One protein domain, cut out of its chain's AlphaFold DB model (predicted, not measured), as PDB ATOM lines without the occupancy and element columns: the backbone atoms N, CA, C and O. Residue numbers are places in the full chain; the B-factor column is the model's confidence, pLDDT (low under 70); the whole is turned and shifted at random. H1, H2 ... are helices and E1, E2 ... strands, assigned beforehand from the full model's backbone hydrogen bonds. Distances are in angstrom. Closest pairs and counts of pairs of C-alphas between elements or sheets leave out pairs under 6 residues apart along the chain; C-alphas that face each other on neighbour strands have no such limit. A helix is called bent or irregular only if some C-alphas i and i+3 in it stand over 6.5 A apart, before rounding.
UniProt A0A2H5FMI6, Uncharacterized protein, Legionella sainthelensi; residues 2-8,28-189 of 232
ATOM      1  N   LEU A   2     336.057 261.872 384.110       77.81
ATOM      2  CA  LEU A   2     336.941 263.040 384.359       77.81
ATOM      3  C   LEU A   2     338.132 263.140 383.396       77.81
ATOM      4  O   LEU A   2     338.468 264.234 382.953       77.81
ATOM      5  N   SER A   3     338.711 261.998 383.022       76.81
ATOM      6  CA  SER A   3     339.737 261.894 381.976       76.81
ATOM      7  C   SER A   3     339.250 262.321 380.587       76.81
ATOM      8  O   SER A   3     340.061 262.664 379.738       76.81
ATOM      9  N   GLU A   4     337.936 262.288 380.357       84.88
ATOM     10  CA  GLU A   4     337.284 262.719 379.112       84.88
ATOM     11  C   GLU A   4     336.788 264.169 379.217       84.88
ATOM     12  O   GLU A   4     336.545 264.812 378.200       84.88
ATOM     13  N   LEU A   5     336.627 264.677 380.446       91.00
ATOM     14  CA  LEU A   5     336.184 266.037 380.726       91.00
ATOM     15  C   LEU A   5     337.306 267.051 380.509       91.00
ATOM     16  O   LEU A   5     337.070 268.110 379.936       91.00
ATOM     17  N   PHE A   6     338.497 266.735 381.015       92.12
ATOM     18  CA  PHE A   6     339.665 267.601 380.918       92.12
ATOM     19  C   PHE A   6     340.677 267.030 379.942       92.12
ATOM     20  O   PHE A   6     340.979 265.834 379.968       92.12
ATOM     21  N   ASN A   7     341.274 267.909 379.145       91.94
ATOM     22  CA  ASN A   7     342.443 267.577 378.356       91.94
ATOM     23  C   ASN A   7     343.611 267.203 379.287       91.94
ATOM     24  O   ASN A   7     344.128 268.044 380.029       91.94
ATOM     25  N   GLN A   8     344.027 265.936 379.234       85.81
ATOM     26  CA  GLN A   8     345.114 265.394 380.059       85.81
ATOM     27  C   GLN A   8     346.493 265.924 379.646       85.81
ATOM     28  O   GLN A   8     347.413 265.944 380.460       85.81
ATOM     29  N   SER A  28     342.484 296.028 402.464       72.69
ATOM     30  CA  SER A  28     343.032 294.683 402.595       72.69
ATOM     31  C   SER A  28     341.855 293.714 402.541       72.69
ATOM     32  O   SER A  28     341.299 293.384 403.593       72.69
ATOM     33  N   PRO A  29     341.395 293.330 401.338       82.81
ATOM     34  CA  PRO A  29     340.247 292.451 401.208       82.81
ATOM     35  C   PRO A  29     340.522 291.104 401.880       82.81
ATOM     36  O   PRO A  29     341.642 290.587 401.857       82.81
ATOM     37  N   LEU A  30     339.487 290.525 402.484       91.38
ATOM     38  CA  LEU A  30     339.624 289.279 403.225       91.38
ATOM     39  C   LEU A  30     339.803 288.101 402.259       91.38
ATOM     40  O   LEU A  30     338.844 287.609 401.666       91.38
ATOM     41  N   VAL A  31     341.043 287.629 402.148       95.38
ATOM     42  CA  VAL A  31     341.414 286.408 401.427       95.38
ATOM     43  C   VAL A  31     341.753 285.330 402.449       95.38
ATOM     44  O   VAL A  31     342.567 285.548 403.349       95.38
ATOM     45  N   VAL A  32     341.122 284.162 402.342       97.06
ATOM     46  CA  VAL A  32     341.247 283.088 403.334       97.06
ATOM     47  C   VAL A  32     341.683 281.772 402.705       97.06
ATOM     48  O   VAL A  32     341.386 281.474 401.552       97.06
ATOM     49  N   LYS A  33     342.356 280.950 403.508       97.06
ATOM     50  CA  LYS A  33     342.643 279.547 403.198       97.06
ATOM     51  C   LYS A  33     341.382 278.683 403.377       97.06
ATOM     52  O   LYS A  33     340.474 279.100 404.108       97.06
ATOM     53  N   PRO A  34     341.333 277.466 402.804       96.44
ATOM     54  CA  PRO A  34     340.170 276.583 402.892       96.44
ATOM     55  C   PRO A  34     339.664 276.358 404.326       96.44
ATOM     56  O   PRO A  34     338.478 276.486 404.608       96.44
ATOM     57  N   ASN A  35     340.575 276.154 405.284       95.00
ATOM     58  CA  ASN A  35     340.249 275.941 406.701       95.00
ATOM     59  C   ASN A  35     339.565 277.139 407.396       95.00
ATOM     60  O   ASN A  35     339.117 277.030 408.539       95.00
ATOM     61  N   LYS A  36     339.499 278.302 406.741       96.62
ATOM     62  CA  LYS A  36     338.821 279.508 407.222       96.62
ATOM     63  C   LYS A  36     337.661 279.932 406.313       96.62
ATOM     64  O   LYS A  36     337.090 280.992 406.563       96.62
ATOM     65  N   ILE A  37     337.253 279.112 405.337       96.00
ATOM     66  CA  ILE A  37     336.177 279.437 404.383       96.00
ATOM     67  C   ILE A  37     334.841 279.758 405.069       96.00
ATOM     68  O   ILE A  37     334.123 280.661 404.648       96.00
ATOM     69  N   ASN A  38     334.557 279.117 406.207       95.44
ATOM     70  CA  ASN A  38     333.359 279.382 407.010       95.44
ATOM     71  C   ASN A  38     333.257 280.831 407.511       95.44
ATOM     72  O   ASN A  38     332.156 281.273 407.832       95.44
ATOM     73  N   LYS A  39     334.368 281.580 407.579       96.06
ATOM     74  CA  LYS A  39     334.324 283.020 407.870       96.06
ATOM     75  C   LYS A  39     333.628 283.790 406.749       96.06
ATOM     76  O   LYS A  39     332.844 284.678 407.047       96.06
ATOM     77  N   LEU A  40     333.876 283.417 405.491       96.38
ATOM     78  CA  LEU A  40     333.241 284.032 404.326       96.38
ATOM     79  C   LEU A  40     331.780 283.584 404.191       96.38
ATOM     80  O   LEU A  40     330.895 284.415 404.044       96.38
ATOM     81  N   LEU A  41     331.498 282.284 404.322       96.25
ATOM     82  CA  LEU A  41     330.143 281.732 404.119       96.25
ATOM     83  C   LEU A  41     329.112 282.152 405.180       96.25
ATOM     84  O   LEU A  41     327.901 282.031 404.958       96.25
ATOM     85  N   LYS A  42     329.575 282.597 406.352       95.19
ATOM     86  CA  LYS A  42     328.733 283.131 407.435       95.19
ATOM     87  C   LYS A  42     328.656 284.657 407.430       95.19
ATOM     88  O   LYS A  42     327.887 285.217 408.207       95.19
ATOM     89  N   ASP A  43     329.448 285.318 406.592       94.19
ATOM     90  CA  ASP A  43     329.421 286.768 406.470       94.19
ATOM     91  C   ASP A  43     328.089 287.224 405.861       94.19
ATOM     92  O   ASP A  43     327.549 286.603 404.942       94.19
ATOM     93  N   LYS A  44     327.575 288.352 406.347       90.19
ATOM     94  CA  LYS A  44     326.374 288.992 405.804       90.19
ATOM     95  C   LYS A  44     326.605 289.521 404.390       90.19
ATOM     96  O   LYS A  44     325.645 289.639 403.637       90.19
ATOM     97  N   THR A  45     327.854 289.824 404.030       87.25
ATOM     98  CA  THR A  45     328.223 290.304 402.691       87.25
ATOM     99  C   THR A  45     328.439 289.178 401.683       87.25
ATOM    100  O   THR A  45     328.784 289.461 400.538       87.25
ATOM    101  N   CYS A  46     328.274 287.911 402.082       94.19
ATOM    102  CA  CYS A  46     328.430 286.781 401.175       94.19
ATOM    103  C   CYS A  46     327.390 286.867 400.050       94.19
ATOM    104  O   CYS A  46     326.180 286.827 400.297       94.19
ATOM    105  N   HIS A  47     327.875 287.007 398.816       95.50
ATOM    106  CA  HIS A  47     327.026 287.117 397.640       95.50
ATOM    107  C   HIS A  47     326.174 285.860 397.455       95.50
ATOM    108  O   HIS A  47     326.615 284.743 397.737       95.50
ATOM    109  N   LYS A  48     324.948 286.057 396.966       96.25
ATOM    110  CA  LYS A  48     324.013 284.979 396.670       96.25
ATOM    111  C   LYS A  48     323.562 285.052 395.223       96.25
ATOM    112  O   LYS A  48     323.175 286.121 394.760       96.25
ATOM    113  N   GLU A  49     323.551 283.905 394.561       95.56
ATOM    114  CA  GLU A  49     323.108 283.758 393.177       95.56
ATOM    115  C   GLU A  49     322.034 282.670 393.088       95.56
ATOM    116  O   GLU A  49     322.050 281.706 393.856       95.56
ATOM    117  N   ILE A  50     321.073 282.840 392.176       94.56
ATOM    118  CA  ILE A  50     320.030 281.845 391.920       94.56
ATOM    119  C   ILE A  50     320.425 281.044 390.684       94.56
ATOM    120  O   ILE A  50     320.491 281.593 389.587       94.56
ATOM    121  N   CYS A  51     320.617 279.736 390.842       90.62
ATOM    122  CA  CYS A  51     320.892 278.821 389.738       90.62
ATOM    123  C   CYS A  51     319.881 277.668 389.782       90.62
ATOM    124  O   CYS A  51     319.729 277.004 390.806       90.62
ATOM    125  N   GLY A  52     319.145 277.439 388.689       87.00
ATOM    126  CA  GLY A  52     318.173 276.339 388.610       87.00
ATOM    127  C   GLY A  52     317.090 276.370 389.700       87.00
ATOM    128  O   GLY A  52     316.703 275.322 390.208       87.00
ATOM    129  N   GLY A  53     316.649 277.564 390.112       91.06
ATOM    130  CA  GLY A  53     315.629 277.745 391.154       91.06
ATOM    131  C   GLY A  53     316.127 277.584 392.597       91.06
ATOM    132  O   GLY A  53     315.329 277.702 393.523       91.06
ATOM    133  N   LYS A  54     317.427 277.350 392.811       94.50
ATOM    134  CA  LYS A  54     318.053 277.275 394.139       94.50
ATOM    135  C   LYS A  54     318.958 278.478 394.382       94.50
ATOM    136  O   LYS A  54     319.589 278.974 393.454       94.50
ATOM    137  N   VAL A  55     319.023 278.928 395.633       96.62
ATOM    138  CA  VAL A  55     319.907 280.017 396.069       96.62
ATOM    139  C   VAL A  55     321.226 279.425 396.554       96.62
ATOM    140  O   VAL A  55     321.225 278.568 397.435       96.62
ATOM    141  N   TYR A  56     322.338 279.936 396.039       97.94
ATOM    142  CA  TYR A  56     323.682 279.540 396.443       97.94
ATOM    143  C   TYR A  56     324.459 280.719 396.999       97.94
ATOM    144  O   TYR A  56     324.322 281.841 396.518       97.94
ATOM    145  N   LYS A  57     325.317 280.457 397.981       98.06
ATOM    146  CA  LYS A  57     326.372 281.377 398.410       98.06
ATOM    147  C   LYS A  57     327.547 281.253 397.454       98.06
ATOM    148  O   LYS A  57     328.026 280.143 397.232       98.06
ATOM    149  N   VAL A  58     328.028 282.367 396.923       98.06
ATOM    150  CA  VAL A  58     329.084 282.367 395.906       98.06
ATOM    151  C   VAL A  58     330.353 282.977 396.473       98.06
ATOM    152  O   VAL A  58     330.326 284.063 397.056       98.06
ATOM    153  N   LEU A  59     331.473 282.286 396.279       97.94
ATOM    154  CA  LEU A  59     332.805 282.781 396.606       97.94
ATOM    155  C   LEU A  59     333.712 282.705 395.380       97.94
ATOM    156  O   LEU A  59     333.584 281.804 394.549       97.94
ATOM    157  N   ARG A  60     334.680 283.618 395.316       98.00
ATOM    158  CA  ARG A  60     335.823 283.509 394.408       98.00
ATOM    159  C   ARG A  60     336.786 282.468 394.953       98.00
ATOM    160  O   ARG A  60     337.020 282.423 396.163       98.00
ATOM    161  N   PHE A  61     337.410 281.703 394.070       98.44
ATOM    162  CA  PHE A  61     338.611 280.939 394.386       98.44
ATOM    163  C   PHE A  61     339.756 281.316 393.446       98.44
ATOM    164  O   PHE A  61     339.545 281.765 392.315       98.44
ATOM    165  N   LEU A  62     340.980 281.107 393.920       98.38
ATOM    166  CA  LEU A  62     342.191 281.228 393.122       98.38
ATOM    167  C   LEU A  62     343.211 280.191 393.588       98.38
ATOM    168  O   LEU A  62     343.477 280.074 394.784       98.38
ATOM    169  N   LEU A  63     343.797 279.464 392.639       98.44
ATOM    170  CA  LEU A  63     344.945 278.601 392.890       98.44
ATOM    171  C   LEU A  63     346.222 279.364 392.538       98.44
ATOM    172  O   LEU A  63     346.499 279.632 391.366       98.44
ATOM    173  N   ARG A  64     346.998 279.736 393.554       98.00
ATOM    174  CA  ARG A  64     348.245 280.491 393.395       98.00
ATOM    175  C   ARG A  64     349.317 279.642 392.706       98.00
ATOM    176  O   ARG A  64     349.266 278.413 392.708       98.00
ATOM    177  N   THR A  65     350.328 280.294 392.137       96.69
ATOM    178  CA  THR A  65     351.453 279.626 391.450       96.69
ATOM    179  C   THR A  65     352.297 278.747 392.375       96.69
ATOM    180  O   THR A  65     352.881 277.768 391.918       96.69
ATOM    181  N   ASN A  66     352.300 279.031 393.680       94.88
ATOM    182  CA  ASN A  66     352.905 278.186 394.714       94.88
ATOM    183  C   ASN A  66     352.039 276.964 395.106       94.88
ATOM    184  O   ASN A  66     352.422 276.222 396.004       94.88
ATOM    185  N   GLY A  67     350.882 276.762 394.464       94.69
ATOM    186  CA  GLY A  67     349.948 275.672 394.751       94.69
ATOM    187  C   GLY A  67     348.946 275.959 395.872       94.69
ATOM    188  O   GLY A  67     348.135 275.097 396.186       94.69
ATOM    189  N   GLU A  68     348.960 277.151 396.469       96.75
ATOM    190  CA  GLU A  68     348.037 277.499 397.547       96.75
ATOM    191  C   GLU A  68     346.652 277.883 397.005       96.75
ATOM    192  O   GLU A  68     346.506 278.848 396.248       96.75
ATOM    193  N   LEU A  69     345.622 277.146 397.428       98.12
ATOM    194  CA  LEU A  69     344.223 277.485 397.179       98.12
ATOM    195  C   LEU A  69     343.746 278.545 398.179       98.12
ATOM    196  O   LEU A  69     343.896 278.380 399.391       98.12
ATOM    197  N   VAL A  70     343.139 279.618 397.679       98.12
ATOM    198  CA  VAL A  70     342.548 280.683 398.499       98.12
ATOM    199  C   VAL A  70     341.148 281.057 398.022       98.12
ATOM    200  O   VAL A  70     340.808 280.873 396.854       98.12
ATOM    201  N   PHE A  71     340.355 281.622 398.933       98.06
ATOM    202  CA  PHE A  71     338.975 282.047 398.708       98.06
ATOM    203  C   PHE A  71     338.747 283.488 399.150       98.06
ATOM    204  O   PHE A  71     339.419 283.980 400.059       98.06
ATOM    205  N   ALA A  72     337.762 284.142 398.543       97.06
ATOM    206  CA  ALA A  72     337.299 285.462 398.944       97.06
ATOM    207  C   ALA A  72     335.829 285.688 398.565       97.06
ATOM    208  O   ALA A  72     335.238 284.890 397.836       97.06
ATOM    209  N   HIS A  73     335.242 286.781 399.051       96.12
ATOM    210  CA  HIS A  73     333.892 287.190 398.653       96.12
ATOM    211  C   HIS A  73     333.790 287.418 397.144       96.12
ATOM    212  O   HIS A  73     334.688 288.001 396.533       96.12
ATOM    213  N   GLU A  74     332.674 286.981 396.563       95.06
ATOM    214  CA  GLU A  74     332.262 287.389 395.222       95.06
ATOM    215  C   GLU A  74     331.420 288.679 395.281       95.06
ATOM    216  O   GLU A  74     330.788 288.987 396.290       95.06
ATOM    217  N   GLY A  75     331.433 289.457 394.203       88.50
ATOM    218  CA  GLY A  75     330.672 290.681 393.998       88.50
ATOM    219  C   GLY A  75     331.412 291.665 393.093       88.50
ATOM    220  O   GLY A  75     332.510 291.398 392.604       88.50
ATOM    221  N   CYS A  76     330.835 292.845 392.872       84.81
ATOM    222  CA  CYS A  76     331.549 293.912 392.171       84.81
ATOM    223  C   CYS A  76     332.830 294.258 392.955       84.81
ATOM    224  O   CYS A  76     332.712 294.595 394.138       84.81
ATOM    225  N   PRO A  77     334.032 294.157 392.346       80.25
ATOM    226  CA  PRO A  77     335.263 294.504 393.033       80.25
ATOM    227  C   PRO A  77     335.189 295.910 393.624       80.25
ATOM    228  O   PRO A  77     334.774 296.855 392.952       80.25
ATOM    229  N   ASN A  78     335.570 296.031 394.887       78.69
ATOM    230  CA  ASN A  78     335.656 297.294 395.603       78.69
ATOM    231  C   ASN A  78     336.700 297.151 396.714       78.69
ATOM    232  O   ASN A  78     337.440 296.168 396.745       78.69
ATOM    233  N   GLY A  79     336.753 298.109 397.639       71.88
ATOM    234  CA  GLY A  79     337.666 298.004 398.768       71.88
ATOM    235  C   GLY A  79     337.524 296.666 399.530       71.88
ATOM    236  O   GLY A  79     338.481 295.953 399.805       71.88
ATOM    237  N   ILE A  80     336.309 296.236 399.827       83.50
ATOM    238  CA  ILE A  80     336.066 295.074 400.692       83.50
ATOM    239  C   ILE A  80     336.097 293.754 399.899       83.50
ATOM    240  O   ILE A  80     336.577 292.736 400.402       83.50
ATOM    241  N   ILE A  81     335.599 293.767 398.662       87.81
ATOM    242  CA  ILE A  81     335.448 292.597 397.790       87.81
ATOM    243  C   ILE A  81     336.625 292.552 396.795       87.81
ATOM    244  O   ILE A  81     336.664 293.362 395.863       87.81
ATOM    245  N   PRO A  82     337.579 291.607 396.930       90.38
ATOM    246  CA  PRO A  82     338.790 291.580 396.107       90.38
ATOM    247  C   PRO A  82     338.503 291.092 394.701       90.38
ATOM    248  O   PRO A  82     338.037 289.966 394.564       90.38
ATOM    249  N   ALA A  83     338.902 291.825 393.656       91.81
ATOM    250  CA  ALA A  83     339.117 291.212 392.332       91.81
ATOM    251  C   ALA A  83     340.054 289.982 392.438       91.81
ATOM    252  O   ALA A  83     340.886 289.937 393.350       91.81
ATOM    253  N   HIS A  84     339.949 289.009 391.524       93.62
ATOM    254  CA  HIS A  84     340.779 287.794 391.554       93.62
ATOM    255  C   HIS A  84     342.272 288.123 391.627       93.62
ATOM    256  O   HIS A  84     342.999 287.451 392.354       93.62
ATOM    257  N   TRP A  85     342.749 289.169 390.947       93.69
ATOM    258  CA  TRP A  85     344.172 289.513 390.969       93.69
ATOM    259  C   TRP A  85     344.684 289.856 392.377       93.69
ATOM    260  O   TRP A  85     345.799 289.466 392.722       93.69
ATOM    261  N   HIS A  86     343.865 290.471 393.239       92.69
ATOM    262  CA  HIS A  86     344.239 290.740 394.634       92.69
ATOM    263  C   HIS A  86     344.457 289.442 395.427       92.69
ATOM    264  O   HIS A  86     345.259 289.399 396.357       92.69
ATOM    265  N   MET A  87     343.780 288.351 395.047       94.88
ATOM    266  CA  MET A  87     343.912 287.054 395.715       94.88
ATOM    267  C   MET A  87     345.272 286.392 395.451       94.88
ATOM    268  O   MET A  87     345.660 285.491 396.200       94.88
ATOM    269  N   THR A  88     346.033 286.849 394.449       95.19
ATOM    270  CA  THR A  88     347.395 286.354 394.174       95.19
ATOM    271  C   THR A  88     348.402 286.749 395.254       95.19
ATOM    272  O   THR A  88     349.375 286.030 395.464       95.19
ATOM    273  N   GLY A  89     348.165 287.862 395.959       91.31
ATOM    274  CA  GLY A  89     349.135 288.465 396.875       91.31
ATOM    275  C   GLY A  89     350.228 289.291 396.183       91.31
ATOM    276  O   GLY A  89     351.147 289.749 396.858       91.31
ATOM    277  N   ALA A  90     350.151 289.493 394.864       91.12
ATOM    278  CA  ALA A  90     351.084 290.348 394.142       91.12
ATOM    279  C   ALA A  90     350.907 291.827 394.527       91.12
ATOM    280  O   ALA A  90     349.787 292.324 394.648       91.12
ATOM    281  N   HIS A  91     352.021 292.552 394.661       86.62
ATOM    282  CA  HIS A  91     352.008 293.991 394.955       86.62
ATOM    283  C   HIS A  91     351.579 294.844 393.758       86.62
ATOM    284  O   HIS A  91     351.037 295.933 393.935       86.62
ATOM    285  N   ARG A  92     351.842 294.368 392.536       87.38
ATOM    286  CA  ARG A  92     351.477 295.047 391.291       87.38
ATOM    287  C   ARG A  92     350.624 294.117 390.451       87.38
ATOM    288  O   ARG A  92     350.925 292.933 390.330       87.38
ATOM    289  N   VAL A  93     349.607 294.680 389.809       88.38
ATOM    290  CA  VAL A  93     348.682 293.923 388.956       88.38
ATOM    291  C   VAL A  93     349.390 293.198 387.804       88.38
ATOM    292  O   VAL A  93     349.029 292.073 387.487       88.38
ATOM    293  N   PHE A  94     350.455 293.784 387.246       87.69
ATOM    294  CA  PHE A  94     351.245 293.174 386.168       87.69
ATOM    295  C   PHE A  94     352.081 291.965 386.614       87.69
ATOM    296  O   PHE A  94     352.480 291.165 385.775       87.69
ATOM    297  N   ASP A  95     352.322 291.813 387.919       91.75
ATOM    298  CA  ASP A  95     353.007 290.643 388.479       91.75
ATOM    299  C   ASP A  95     352.003 289.546 388.892       91.75
ATOM    300  O   ASP A  95     352.397 288.438 389.268       91.75
ATOM    301  N   ALA A  96     350.699 289.845 388.861       95.06
ATOM    302  CA  ALA A  96     349.666 288.928 389.309       95.06
ATOM    303  C   ALA A  96     349.536 287.755 388.330       95.06
ATOM    304  O   ALA A  96     349.274 287.923 387.137       95.06
ATOM    305  N   SER A  97     349.690 286.546 388.866       97.38
ATOM    306  CA  SER A  97     349.500 285.307 388.126       97.38
ATOM    307  C   SER A  97     348.912 284.210 389.006       97.38
ATOM    308  O   SER A  97     349.066 284.209 390.230       97.38
ATOM    309  N   CYS A  98     348.224 283.263 388.378       98.19
ATOM    310  CA  CYS A  98     347.648 282.096 389.041       98.19
ATOM    311  C   CYS A  98     347.731 280.856 388.152       98.19
ATOM    312  O   CYS A  98     348.002 280.962 386.963       98.19
ATOM    313  N   ILE A  99     347.471 279.676 388.707       98.38
ATOM    314  CA  ILE A  99     347.297 278.450 387.916       98.38
ATOM    315  C   ILE A  99     345.884 278.376 387.335       98.38
ATOM    316  O   ILE A  99     345.700 277.988 386.190       98.38
ATOM    317  N   THR A 100     344.884 278.740 388.137       98.44
ATOM    318  CA  THR A 100     343.481 278.823 387.728       98.44
ATOM    319  C   THR A 100     342.717 279.706 388.717       98.44
ATOM    320  O   THR A 100     343.182 279.951 389.838       98.44
ATOM    321  N   ALA A 101     341.558 280.200 388.303       98.25
ATOM    322  CA  ALA A 101     340.687 281.054 389.095       98.25
ATOM    323  C   ALA A 101     339.234 280.861 388.659       98.25
ATOM    324  O   ALA A 101     338.952 280.501 387.517       98.25
ATOM    325  N   GLY A 102     338.302 281.129 389.560       98.25
ATOM    326  CA  GLY A 102     336.896 280.952 389.247       98.25
ATOM    327  C   GLY A 102     335.985 281.252 390.418       98.25
ATOM    328  O   GLY A 102     336.406 281.893 391.391       98.25
ATOM    329  N   ASN A 103     334.758 280.747 390.324       98.31
ATOM    330  CA  ASN A 103     333.759 280.836 391.378       98.31
ATOM    331  C   ASN A 103     333.332 279.440 391.847       98.31
ATOM    332  O   ASN A 103     333.300 278.478 391.075       98.31
ATOM    333  N   VAL A 104     332.988 279.358 393.128       98.12
ATOM    334  CA  VAL A 104     332.429 278.179 393.795       98.12
ATOM    335  C   VAL A 104     331.110 278.544 394.467       98.12
ATOM    336  O   VAL A 104     330.970 279.639 395.019       98.12
ATOM    337  N   PHE A 105     330.154 277.623 394.419       97.94
ATOM    338  CA  PHE A 105     328.781 277.833 394.865       97.94
ATOM    339  C   PHE A 105     328.435 276.821 395.943       97.94
ATOM    340  O   PHE A 105     328.552 275.610 395.738       97.94
ATOM    341  N   PHE A 106     327.978 277.331 397.077       97.50
ATOM    342  CA  PHE A 106     327.631 276.540 398.242       97.50
ATOM    343  C   PHE A 106     326.136 276.609 398.508       97.50
ATOM    344  O   PHE A 106     325.529 277.675 398.376       97.50
ATOM    345  N   ASP A 107     325.546 275.487 398.899       95.62
ATOM    346  CA  ASP A 107     324.159 275.465 399.360       95.62
ATOM    347  C   ASP A 107     323.991 276.140 400.736       95.62
ATOM    348  O   ASP A 107     324.920 276.697 401.335       95.62
ATOM    349  N   GLU A 108     322.766 276.100 401.256       93.56
ATOM    350  CA  GLU A 108     322.432 276.623 402.581       93.56
ATOM    351  C   GLU A 108     323.198 275.936 403.726       93.56
ATOM    352  O   GLU A 108     323.480 276.572 404.746       93.56
ATOM    353  N   HIS A 109     323.612 274.682 403.524       93.75
ATOM    354  CA  HIS A 109     324.392 273.883 404.466       93.75
ATOM    355  C   HIS A 109     325.905 274.111 404.340       93.75
ATOM    356  O   HIS A 109     326.673 273.520 405.099       93.75
ATOM    357  N   ASN A 110     326.340 275.024 403.463       94.81
ATOM    358  CA  ASN A 110     327.745 275.293 403.150       94.81
ATOM    359  C   ASN A 110     328.467 274.101 402.497       94.81
ATOM    360  O   ASN A 110     329.681 273.958 402.650       94.81
ATOM    361  N   THR A 111     327.735 273.269 401.762       94.81
ATOM    362  CA  THR A 111     328.294 272.179 400.958       94.81
ATOM    363  C   THR A 111     328.570 272.686 399.551       94.81
ATOM    364  O   THR A 111     327.748 273.411 398.990       94.81
ATOM    365  N   LEU A 112     329.725 272.344 398.979       96.50
ATOM    366  CA  LEU A 112     330.075 272.749 397.620       96.50
ATOM    367  C   LEU A 112     329.230 271.983 396.592       96.50
ATOM    368  O   LEU A 112     329.240 270.753 396.575       96.50
ATOM    369  N   GLN A 113     328.543 272.729 395.724       96.75
ATOM    370  CA  GLN A 113     327.591 272.207 394.736       96.75
ATOM    371  C   GLN A 113     328.012 272.498 393.294       96.75
ATOM    372  O   GLN A 113     327.782 271.678 392.408       96.75
ATOM    373  N   ILE A 114     328.640 273.656 393.046       97.50
ATOM    374  CA  ILE A 114     329.024 274.088 391.696       97.50
ATOM    375  C   ILE A 114     330.418 274.716 391.715       97.50
ATOM    376  O   ILE A 114     330.761 275.461 392.636       97.50
ATOM    377  N   ILE A 115     331.202 274.462 390.670       97.94
ATOM    378  CA  ILE A 115     332.459 275.150 390.375       97.94
ATOM    379  C   ILE A 115     332.515 275.570 388.903       97.94
ATOM    380  O   ILE A 115     332.050 274.852 388.019       97.94
ATOM    381  N   ASN A 116     333.105 276.733 388.623       98.19
ATOM    382  CA  ASN A 116     333.368 277.203 387.263       98.19
ATOM    383  C   ASN A 116     334.713 277.939 387.170       98.19
ATOM    384  O   ASN A 116     335.371 278.167 388.181       98.19
ATOM    385  N   HIS A 117     335.112 278.340 385.963       97.69
ATOM    386  CA  HIS A 117     336.364 279.071 385.700       97.69
ATOM    387  C   HIS A 117     336.137 280.573 385.430       97.69
ATOM    388  O   HIS A 117     336.864 281.212 384.665       97.69
ATOM    389  N   LYS A 118     335.089 281.167 386.022       96.81
ATOM    390  CA  LYS A 118     334.756 282.581 385.806       96.81
ATOM    391  C   LYS A 118     335.783 283.498 386.463       96.81
ATOM    392  O   LYS A 118     335.770 283.688 387.675       96.81
ATOM    393  N   SER A 119     336.617 284.151 385.660       95.00
ATOM    394  CA  SER A 119     337.465 285.250 386.125       95.00
ATOM    395  C   SER A 119     337.649 286.296 385.034       95.00
ATOM    396  O   SER A 119     338.177 286.001 383.965       95.00
ATOM    397  N   GLY A 120     337.237 287.535 385.316       91.56
ATOM    398  CA  GLY A 120     337.469 288.666 384.412       91.56
ATOM    399  C   GLY A 120     338.941 289.080 384.334       91.56
ATOM    400  O   GLY A 120     339.359 289.616 383.308       91.56
ATOM    401  N   ASP A 121     339.710 288.794 385.390       93.12
ATOM    402  CA  ASP A 121     341.113 289.191 385.524       93.12
ATOM    403  C   ASP A 121     342.053 288.246 384.776       93.12
ATOM    404  O   ASP A 121     342.995 288.713 384.146       93.12
ATOM    405  N   PHE A 122     341.803 286.934 384.836       95.00
ATOM    406  CA  PHE A 122     342.706 285.913 384.287       95.00
ATOM    407  C   PHE A 122     342.148 285.176 383.071       95.00
ATOM    408  O   PHE A 122     342.928 284.672 382.272       95.00
ATOM    409  N   ARG A 123     340.814 285.107 382.930       94.62
ATOM    410  CA  ARG A 123     340.107 284.352 381.877       94.62
ATOM    411  C   ARG A 123     340.680 282.938 381.658       94.62
ATOM    412  O   ARG A 123     341.070 282.608 380.539       94.62
ATOM    413  N   PRO A 124     340.772 282.115 382.719       96.00
ATOM    414  CA  PRO A 124     341.379 280.800 382.617       96.00
ATOM    415  C   PRO A 124     340.586 279.890 381.677       96.00
ATOM    416  O   PRO A 124     339.352 279.928 381.643       96.00
ATOM    417  N   GLU A 125     341.311 279.050 380.940       96.00
ATOM    418  CA  GLU A 125     340.720 277.985 380.132       96.00
ATOM    419  C   GLU A 125     340.062 276.934 381.035       96.00
ATOM    420  O   GLU A 125     340.524 276.690 382.157       96.00
ATOM    421  N   PHE A 126     339.005 276.291 380.533       97.56
ATOM    422  CA  PHE A 126     338.243 275.277 381.267       97.56
ATOM    423  C   PHE A 126     339.141 274.170 381.834       97.56
ATOM    424  O   PHE A 126     339.032 273.826 383.010       97.56
ATOM    425  N   ASP A 127     340.093 273.690 381.030       96.88
ATOM    426  CA  ASP A 127     341.009 272.609 381.396       96.88
ATOM    427  C   ASP A 127     341.904 272.931 382.594       96.88
ATOM    428  O   ASP A 127     342.327 272.021 383.305       96.88
ATOM    429  N   SER A 128     342.149 274.210 382.890       97.19
ATOM    430  CA  SER A 128     342.936 274.608 384.063       97.19
ATOM    431  C   SER A 128     342.255 274.258 385.394       97.19
ATOM    432  O   SER A 128     342.942 274.145 386.415       97.19
ATOM    433  N   LEU A 129     340.929 274.048 385.401       97.06
ATOM    434  CA  LEU A 129     340.184 273.649 386.598       97.06
ATOM    435  C   LEU A 129     340.691 272.330 387.171       97.06
ATOM    436  O   LEU A 129     340.644 272.155 388.385       97.06
ATOM    437  N   GLN A 130     341.238 271.434 386.345       95.19
ATOM    438  CA  GLN A 130     341.755 270.148 386.814       95.19
ATOM    439  C   GLN A 130     342.774 270.302 387.962       95.19
ATOM    440  O   GLN A 130     342.840 269.469 388.861       95.19
ATOM    441  N   PHE A 131     343.520 271.412 387.998       95.19
ATOM    442  CA  PHE A 131     344.559 271.636 389.002       95.19
ATOM    443  C   PHE A 131     344.039 272.081 390.368       95.19
ATOM    444  O   PHE A 131     344.797 272.011 391.335       95.19
ATOM    445  N   VAL A 132     342.790 272.547 390.476       95.62
ATOM    446  CA  VAL A 132     342.226 272.976 391.768       95.62
ATOM    447  C   VAL A 132     341.745 271.794 392.604       95.62
ATOM    448  O   VAL A 132     341.808 271.842 393.832       95.62
ATOM    449  N   PHE A 133     341.300 270.718 391.952       93.62
ATOM    450  CA  PHE A 133     340.663 269.584 392.616       93.62
ATOM    451  C   PHE A 133     341.526 268.912 393.687       93.62
ATOM    452  O   PHE A 133     340.985 268.684 394.767       93.62
ATOM    453  N   PRO A 134     342.841 268.668 393.496       91.25
ATOM    454  CA  PRO A 134     343.664 268.064 394.543       91.25
ATOM    455  C   PRO A 134     343.622 268.815 395.881       91.25
ATOM    456  O   PRO A 134     343.626 268.186 396.933       91.25
ATOM    457  N   GLU A 135     343.557 270.148 395.856       92.31
ATOM    458  CA  GLU A 135     343.482 270.967 397.074       92.31
ATOM    459  C   GLU A 135     342.044 271.161 397.561       92.31
ATOM    460  O   GLU A 135     341.793 271.235 398.767       92.31
ATOM    461  N   LEU A 136     341.087 271.200 396.633       92.12
ATOM    462  CA  LEU A 136     339.667 271.337 396.931       92.12
ATOM    463  C   LEU A 136     339.132 270.099 397.671       92.12
ATOM    464  O   LEU A 136     338.520 270.255 398.725       92.12
ATOM    465  N   ILE A 137     339.435 268.890 397.171       90.00
ATOM    466  CA  ILE A 137     339.007 267.586 397.726       90.00
ATOM    467  C   ILE A 137     339.451 267.423 399.180       90.00
ATOM    468  O   ILE A 137     338.677 266.998 400.032       90.00
ATOM    469  N   LYS A 138     340.690 267.818 399.487       86.94
ATOM    470  CA  LYS A 138     341.263 267.703 400.837       86.94
ATOM    471  C   LYS A 138     340.609 268.632 401.856       86.94
ATOM    472  O   LYS A 138     340.729 268.400 403.056       86.94
ATOM    473  N   SER A 139     340.004 269.724 401.394       86.12
ATOM    474  CA  SER A 139     339.811 270.895 402.249       86.12
ATOM    475  C   SER A 139     338.374 271.384 402.360       86.12
ATOM    476  O   SER A 139     338.074 272.135 403.290       86.12
ATOM    477  N   ILE A 140     337.505 271.012 401.421       89.25
ATOM    478  CA  ILE A 140     336.135 271.518 401.316       89.25
ATOM    479  C   ILE A 140     335.150 270.340 401.317       89.25
ATOM    480  O   ILE A 140     335.378 269.372 400.602       89.25
ATOM    481  N   PRO A 141     334.047 270.393 402.084       83.75
ATOM    482  CA  PRO A 141     332.992 269.385 401.996       83.75
ATOM    483  C   PRO A 141     332.258 269.441 400.647       83.75
ATOM    484  O   PRO A 141     331.799 270.510 400.233       83.75
ATOM    485  N   PHE A 142     332.098 268.285 400.003       80.94
ATOM    486  CA  PHE A 142     331.330 268.113 398.766       80.94
ATOM    487  C   PHE A 142     330.030 267.371 399.029       80.94
ATOM    488  O   PHE A 142     329.956 266.517 399.917       80.94
ATOM    489  N   ASP A 143     329.034 267.648 398.196       81.25
ATOM    490  CA  ASP A 143     327.867 266.785 398.083       81.25
ATOM    491  C   ASP A 143     328.228 265.516 397.290       81.25
ATOM    492  O   ASP A 143     329.338 265.351 396.783       81.25
ATOM    493  N   LYS A 144     327.280 264.590 397.153       88.75
ATOM    494  CA  LYS A 144     327.431 263.360 396.365       88.75
ATOM    495  C   LYS A 144     327.823 263.642 394.916       88.75
ATOM    496  O   LYS A 144     328.505 262.819 394.306       88.75
ATOM    497  N   THR A 145     327.400 264.781 394.374       92.56
ATOM    498  CA  THR A 145     327.686 265.219 393.007       92.56
ATOM    499  C   THR A 145     328.142 266.668 392.994       92.56
ATOM    500  O   THR A 145     327.552 267.494 393.681       92.56
ATOM    501  N   LEU A 146     329.129 266.979 392.161       95.00
ATOM    502  CA  LEU A 146     329.581 268.335 391.886       95.00
ATOM    503  C   LEU A 146     329.215 268.718 390.453       95.00
ATOM    504  O   LEU A 146     329.487 267.966 389.514       95.00
ATOM    505  N   GLU A 147     328.634 269.901 390.281       96.00
ATOM    506  CA  GLU A 147     328.430 270.494 388.965       96.00
ATOM    507  C   GLU A 147     329.670 271.295 388.552       96.00
ATOM    508  O   GLU A 147     330.056 272.268 389.198       96.00
ATOM    509  N   ILE A 148     330.307 270.896 387.456       96.88
ATOM    510  CA  ILE A 148     331.427 271.614 386.849       96.88
ATOM    511  C   ILE A 148     330.873 272.348 385.631       96.88
ATOM    512  O   ILE A 148     330.357 271.725 384.704       96.88
ATOM    513  N   GLN A 149     330.947 273.674 385.636       97.56
ATOM    514  CA  GLN A 149     330.402 274.507 384.569       97.56
ATOM    515  C   GLN A 149     331.513 275.045 383.671       97.56
ATOM    516  O   GLN A 149     332.441 275.722 384.127       97.56
ATOM    517  N   LYS A 150     331.376 274.780 382.372       97.69
ATOM    518  CA  LYS A 150     332.158 275.405 381.310       97.69
ATOM    519  C   LYS A 150     331.460 276.679 380.863       97.69
ATOM    520  O   LYS A 150     330.254 276.674 380.606       97.69
ATOM    521  N   LEU A 151     332.220 277.760 380.784       97.06
ATOM    522  CA  LEU A 151     331.741 279.072 380.383       97.06
ATOM    523  C   LEU A 151     332.402 279.487 379.071       97.06
ATOM    524  O   LEU A 151     333.588 279.238 378.858       97.06
ATOM    525  N   CYS A 152     331.655 280.189 378.226       93.75
ATOM    526  CA  CYS A 152     332.218 280.783 377.021       93.75
ATOM    527  C   CYS A 152     332.993 282.076 377.347       93.75
ATOM    528  O   CYS A 152     333.010 282.557 378.483       93.75
ATOM    529  N   ALA A 153     333.609 282.693 376.335       86.88
ATOM    530  CA  ALA A 153     334.448 283.885 376.504       86.88
ATOM    531  C   ALA A 153     333.722 285.103 377.117       86.88
ATOM    532  O   ALA A 153     334.367 285.961 377.720       86.88
ATOM    533  N   THR A 154     332.393 285.189 376.991       87.62
ATOM    534  CA  THR A 154     331.587 286.255 377.617       87.62
ATOM    535  C   THR A 154     331.271 285.975 379.091       87.62
ATOM    536  O   THR A 154     330.724 286.834 379.780       87.62
ATOM    537  N   GLY A 155     331.614 284.783 379.589       88.19
ATOM    538  CA  GLY A 155     331.284 284.306 380.928       88.19
ATOM    539  C   GLY A 155     329.878 283.714 381.055       88.19
ATOM    540  O   GLY A 155     329.442 283.472 382.183       88.19
ATOM    541  N   ALA A 156     329.168 283.501 379.940       92.88
ATOM    542  CA  ALA A 156     327.891 282.791 379.926       92.88
ATOM    543  C   ALA A 156     328.103 281.271 380.001       92.88
ATOM    544  O   ALA A 156     329.127 280.756 379.551       92.88
ATOM    545  N   LEU A 157     327.128 280.559 380.570       95.88
ATOM    546  CA  LEU A 157     327.156 279.103 380.684       95.88
ATOM    547  C   LEU A 157     327.102 278.451 379.297       95.88
ATOM    548  O   LEU A 157     326.164 278.686 378.540       95.88
ATOM    549  N   GLU A 158     328.097 277.624 378.989       96.25
ATOM    550  CA  GLU A 158     328.177 276.846 377.749       96.25
ATOM    551  C   GLU A 158     327.720 275.406 377.995       96.25
ATOM    552  O   GLU A 158     326.864 274.887 377.283       96.25
ATOM    553  N   GLN A 159     328.264 274.766 379.032       96.12
ATOM    554  CA  GLN A 159     327.987 273.368 379.343       96.12
ATOM    555  C   GLN A 159     328.092 273.106 380.847       96.12
ATOM    556  O   GLN A 159     328.876 273.741 381.550       96.12
ATOM    557  N   THR A 160     327.297 272.160 381.348       96.50
ATOM    558  CA  THR A 160     327.356 271.683 382.737       96.50
ATOM    559  C   THR A 160     327.630 270.189 382.750       96.50
ATOM    560  O   THR A 160     326.960 269.430 382.052       96.50
ATOM    561  N   TYR A 161     328.577 269.774 383.582       95.81
ATOM    562  CA  TYR A 161     328.925 268.379 383.811       95.81
ATOM    563  C   TYR A 161     328.621 268.028 385.261       95.81
ATOM    564  O   TYR A 161     329.040 268.747 386.165       95.81
ATOM    565  N   LYS A 162     327.892 266.937 385.497       94.94
ATOM    566  CA  LYS A 162     327.590 266.453 386.848       94.94
ATOM    567  C   LYS A 162     328.455 265.243 387.127       94.94
ATOM    568  O   LYS A 162     328.256 264.207 386.502       94.94
ATOM    569  N   ILE A 163     329.405 265.385 388.042       93.81
ATOM    570  CA  ILE A 163     330.375 264.335 388.350       93.81
ATOM    571  C   ILE A 163     330.172 263.882 389.790       93.81
ATOM    572  O   ILE A 163     330.021 264.707 390.693       93.81
ATOM    573  N   ALA A 164     330.163 262.571 390.022       92.38
ATOM    574  CA  ALA A 164     330.089 262.038 391.374       92.38
ATOM    575  C   ALA A 164     331.368 262.373 392.157       92.38
ATOM    576  O   ALA A 164     332.481 262.235 391.649       92.38
ATOM    577  N   HIS A 165     331.228 262.748 393.427       88.25
ATOM    578  CA  HIS A 165     332.372 263.072 394.283       88.25
ATOM    579  C   HIS A 165     333.363 261.903 394.382       88.25
ATOM    580  O   HIS A 165     334.567 262.118 394.302       88.25
ATOM    581  N   LYS A 166     332.870 260.660 394.447       87.75
ATOM    582  CA  LYS A 166     333.728 259.469 394.457       87.75
ATOM    583  C   LYS A 166     334.611 259.375 393.207       87.75
ATOM    584  O   LYS A 166     335.773 259.016 393.324       87.75
ATOM    585  N   GLU A 167     334.091 259.730 392.033       88.94
ATOM    586  CA  GLU A 167     334.874 259.726 390.790       88.94
ATOM    587  C   GLU A 167     335.965 260.799 390.812       88.94
ATOM    588  O   GLU A 167     337.096 260.526 390.417       88.94
ATOM    589  N   ILE A 168     335.648 261.992 391.329       87.69
ATOM    590  CA  ILE A 168     336.617 263.076 391.551       87.69
ATOM    591  C   ILE A 168     337.721 262.615 392.500       87.69
ATOM    592  O   ILE A 168     338.903 262.750 392.188       87.69
ATOM    593  N   GLN A 169     337.340 262.039 393.634       86.12
ATOM    594  CA  GLN A 169     338.279 261.570 394.637       86.12
ATOM    595  C   GLN A 169     339.209 260.487 394.073       86.12
ATOM    596  O   GLN A 169     340.424 260.665 394.101       86.12
ATOM    597  N   THR A 170     338.652 259.424 393.486       86.12
ATOM    598  CA  THR A 170     339.434 258.320 392.914       86.12
ATOM    599  C   THR A 170     340.400 258.809 391.837       86.12
ATOM    600  O   THR A 170     341.584 258.494 391.899       86.12
ATOM    601  N   PHE A 171     339.942 259.653 390.909       85.50
ATOM    602  CA  PHE A 171     340.782 260.152 389.820       85.50
ATOM    603  C   PHE A 171     342.024 260.908 390.324       85.50
ATOM    604  O   PHE A 171     343.139 260.661 389.864       85.50
ATOM    605  N   PHE A 172     341.861 261.819 391.289       82.94
ATOM    606  CA  PHE A 172     342.978 262.636 391.779       82.94
ATOM    607  C   PHE A 172     343.835 261.943 392.851       82.94
ATOM    608  O   PHE A 172     344.994 262.327 393.033       82.94
ATOM    609  N   GLU A 173     343.311 260.929 393.542       80.69
ATOM    610  CA  GLU A 173     344.101 260.051 394.416       80.69
ATOM    611  C   GLU A 173     344.999 259.113 393.593       80.69
ATOM    612  O   GLU A 173     346.194 259.007 393.878       80.69
ATOM    613  N   GLU A 174     344.480 258.508 392.520       77.06
ATOM    614  CA  GLU A 174     345.251 257.638 391.618       77.06
ATOM    615  C   GLU A 174     346.421 258.379 390.955       77.06
ATOM    616  O   GLU A 174     347.538 257.859 390.895       77.06
ATOM    617  N   GLN A 175     346.215 259.629 390.525       72.56
ATOM    618  CA  GLN A 175     347.305 260.436 389.966       72.56
ATOM    619  C   GLN A 175     348.409 260.757 390.985       72.56
ATOM    620  O   GLN A 175     349.585 260.803 390.618       72.56
ATOM    621  N   GLN A 176     348.072 260.945 392.267       68.69
ATOM    622  CA  GLN A 176     349.082 261.157 393.311       68.69
ATOM    623  C   GLN A 176     349.922 259.900 393.554       68.69
ATOM    624  O   GLN A 176     351.138 260.009 393.720       68.69
ATOM    625  N   ILE A 177     349.295 258.722 393.537       67.38
ATOM    626  CA  ILE A 177     349.987 257.438 393.702       67.38
ATOM    627  C   ILE A 177     350.953 257.201 392.538       67.38
ATOM    628  O   ILE A 177     352.127 256.905 392.769       67.38
ATOM    629  N   ASN A 178     350.501 257.407 391.300       61.97
ATOM    630  CA  ASN A 178     351.335 257.220 390.111       61.97
ATOM    631  C   ASN A 178     352.547 258.168 390.107       61.97
ATOM    632  O   ASN A 178     353.665 257.739 389.833       61.97
ATOM    633  N   PHE A 179     352.360 259.430 390.509       58.62
ATOM    634  CA  PHE A 179     353.459 260.392 390.624       58.62
ATOM    635  C   PHE A 179     354.485 260.001 391.701       58.62
ATOM    636  O   PHE A 179     355.691 260.147 391.503       58.62
ATOM    637  N   GLN A 180     354.034 259.471 392.844       58.25
ATOM    638  CA  GLN A 180     354.935 258.986 393.896       58.25
ATOM    639  C   GLN A 180     355.711 257.736 393.466       58.25
ATOM    640  O   GLN A 180     356.887 257.603 393.804       58.25
ATOM    641  N   GLN A 181     355.088 256.846 392.693       56.53
ATOM    642  CA  GLN A 181     355.741 255.654 392.150       56.53
ATOM    643  C   GLN A 181     356.771 256.000 391.066       56.53
ATOM    644  O   GLN A 181     357.852 255.417 391.059       56.53
ATOM    645  N   GLU A 182     356.504 256.991 390.209       53.44
ATOM    646  CA  GLU A 182     357.478 257.471 389.215       53.44
ATOM    647  C   GLU A 182     358.726 258.101 389.852       53.44
ATOM    648  O   GLU A 182     359.827 257.943 389.326       53.44
ATOM    649  N   ILE A 183     358.595 258.758 391.009       56.72
ATOM    650  CA  ILE A 183     359.736 259.320 391.757       56.72
ATOM    651  C   ILE A 183     360.621 258.218 392.372       56.72
ATOM    652  O   ILE A 183     361.802 258.451 392.634       56.72
ATOM    653  N   LEU A 184     360.079 257.015 392.588       51.53
ATOM    654  CA  LEU A 184     360.771 255.892 393.228       51.53
ATOM    655  C   LEU A 184     361.495 254.955 392.243       51.53
ATOM    656  O   LEU A 184     362.200 254.052 392.689       51.53
ATOM    657  N   ILE A 185     361.372 255.163 390.926       44.53
ATOM    658  CA  ILE A 185     362.098 254.389 389.906       44.53
ATOM    659  C   ILE A 185     363.361 255.173 389.486       44.53
ATOM    660  O   ILE A 185     363.229 256.212 388.837       44.53
ATOM    661  N   PRO A 186     364.595 254.709 389.792       45.31
ATOM    662  CA  PRO A 186     365.814 255.503 389.579       45.31
ATOM    663  C   PRO A 186     366.242 255.691 388.118       45.31
ATOM    664  O   PRO A 186     367.211 256.399 387.861       45.31
ATOM    665  N   GLU A 187     365.569 255.082 387.141       51.44
ATOM    666  CA  GLU A 187     366.035 255.095 385.754       51.44
ATOM    667  C   GLU A 187     364.894 255.258 384.751       51.44
ATOM    668  O   GLU A 187     364.428 254.306 384.131       51.44
ATOM    669  N   ARG A 188     364.500 256.508 384.503       41.62
ATOM    670  CA  ARG A 188     364.086 256.947 383.164       41.62
ATOM    671  C   ARG A 188     364.397 258.428 383.011       41.62
ATOM    672  O   ARG A 188     363.928 259.266 383.771       41.62
ATOM    673  N   LYS A 189     365.243 258.733 382.025       42.25
ATOM    674  CA  LYS A 189     365.721 260.078 381.686       42.25
ATOM    675  C   LYS A 189     364.577 261.100 381.677       42.25
ATOM    676  O   LYS A 189     363.769 261.139 380.755       42.25
TER     677      LYS A 189
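Overview. This is residues 2 to 8 and 28 to 189 of the 232 residues of an uncharacterized protein of Legionella sainthelensi (UniProt A0A2H5FMI6). A strongly twisted sheet of seven strands forms the body, with the long strands E2 and E4 side by side through its middle and the short helices H2 and H3 packed on opposite faces. The long helix H6 runs out from the end of E7, and residues 177 to 189 stick out as an arm that adds to the length. The printed part has 169 residues, with six named helices and seven named strands, in the order H1 H2 E1 E2 E3 H3 E4 E5 H4 H5 E6 E7 H6. The class is mixed, helices and strands; the sheet is branched, with E5 and E6 parallel and its other neighbour pairs antiparallel. The whole is compact, with a radius of gyration of the C-alphas of 16.4 A and spans of 54 by 39 by 32 A.

Along the chain. H1 is residues 2 to 5, from C-alpha 2 at (336.941, 263.040, 384.359). H2, residues 34 to 41, is irregular: C-alphas 35 and 38 are 7.7 A apart. E1 is residues 48 to 51, E2 residues 54 to 64, 30.4 A long, and E3 residues 69 to 73. H3 is residues 84 to 88. E4, residues 97 to 106, 25.6 A, bends by 53 degrees at residue 100. E5 is residues 112 to 116, H4 residues 126 to 131 and H5 residues 133 to 139. E6, residues 142 to 151, 21.4 A, bends by 88 degrees at residue 145. E7 is residues 157 to 164, 20.3 A. H6, residues 165 to 183, 27.7 A, ends with C-alpha 183 at (359.736, 259.320, 391.757).

Arrangement. E1 and E3 lie on one side of E2, E4 on the other. E1 E2 E3 is a meander, each strand the antiparallel neighbour of the one before; N 49 and O 56 are 2.9 A apart, N 60 and O 72 2.9 A. Between E2 and E4, N 57 and O 106 are 2.8 A apart; in the hairpin E4 and E5, N 105 and O 114, 2.9 A. E5, H4 H5, E6 is a strand-helix-strand unit, two parallel neighbour strands with helices between, its crossover right-handed; N 147 and O 113 are 2.9 A apart. In the hairpin E6 and E7, N 146 and O 163 are 2.8 A apart. H2 is over E2, height over the sheet 8.2 A; H3, on the opposite face, is only just over E2, with 3 C-alphas, height 6.9 A. H4 is on the sheet, the closest C-alphas to E4 being Ser 128 and Thr 100, 5.6 A. H5 stands at the sheet's level, 1.1 A, by a local plane of just 6 C-alphas. H5 touches residues 168 to 172 of H6, Pro 134 and Phe 172 having the closest C-alphas, 6.1 A. H1 and H6 only graze the sheet, and only just touch each other, with 3 pairs of C-alphas within 8 A, the closest Leu 2 and Ile 168, 7.2 A. In H6 every O i to N i+4 pair is within hydrogen-bond range; H2 has 1 of 4, H3 0 of 1, H4 0 of 2 and H5 1 of 3, with O i to N i+3 pairs 3 of 5, 2 of 2, 3 of 3 and 2 of 4, and H1 is too short for an i+4 pair.

Size, cuts and confidence. The C-alphas of Lys 44 and Glu 187, the two farthest apart, are 55.9 A apart. Without residues 177 to 189, which stand free, the body spans 39 by 34 by 32 A. Residues 9 to 27 are not printed, and C-alphas 8 and 28 are 37.0 A apart across this cut. Of the links that are printed whole, none is long. The mean pLDDT of the printed part is 89.3; residues 176 to 189 are under 70.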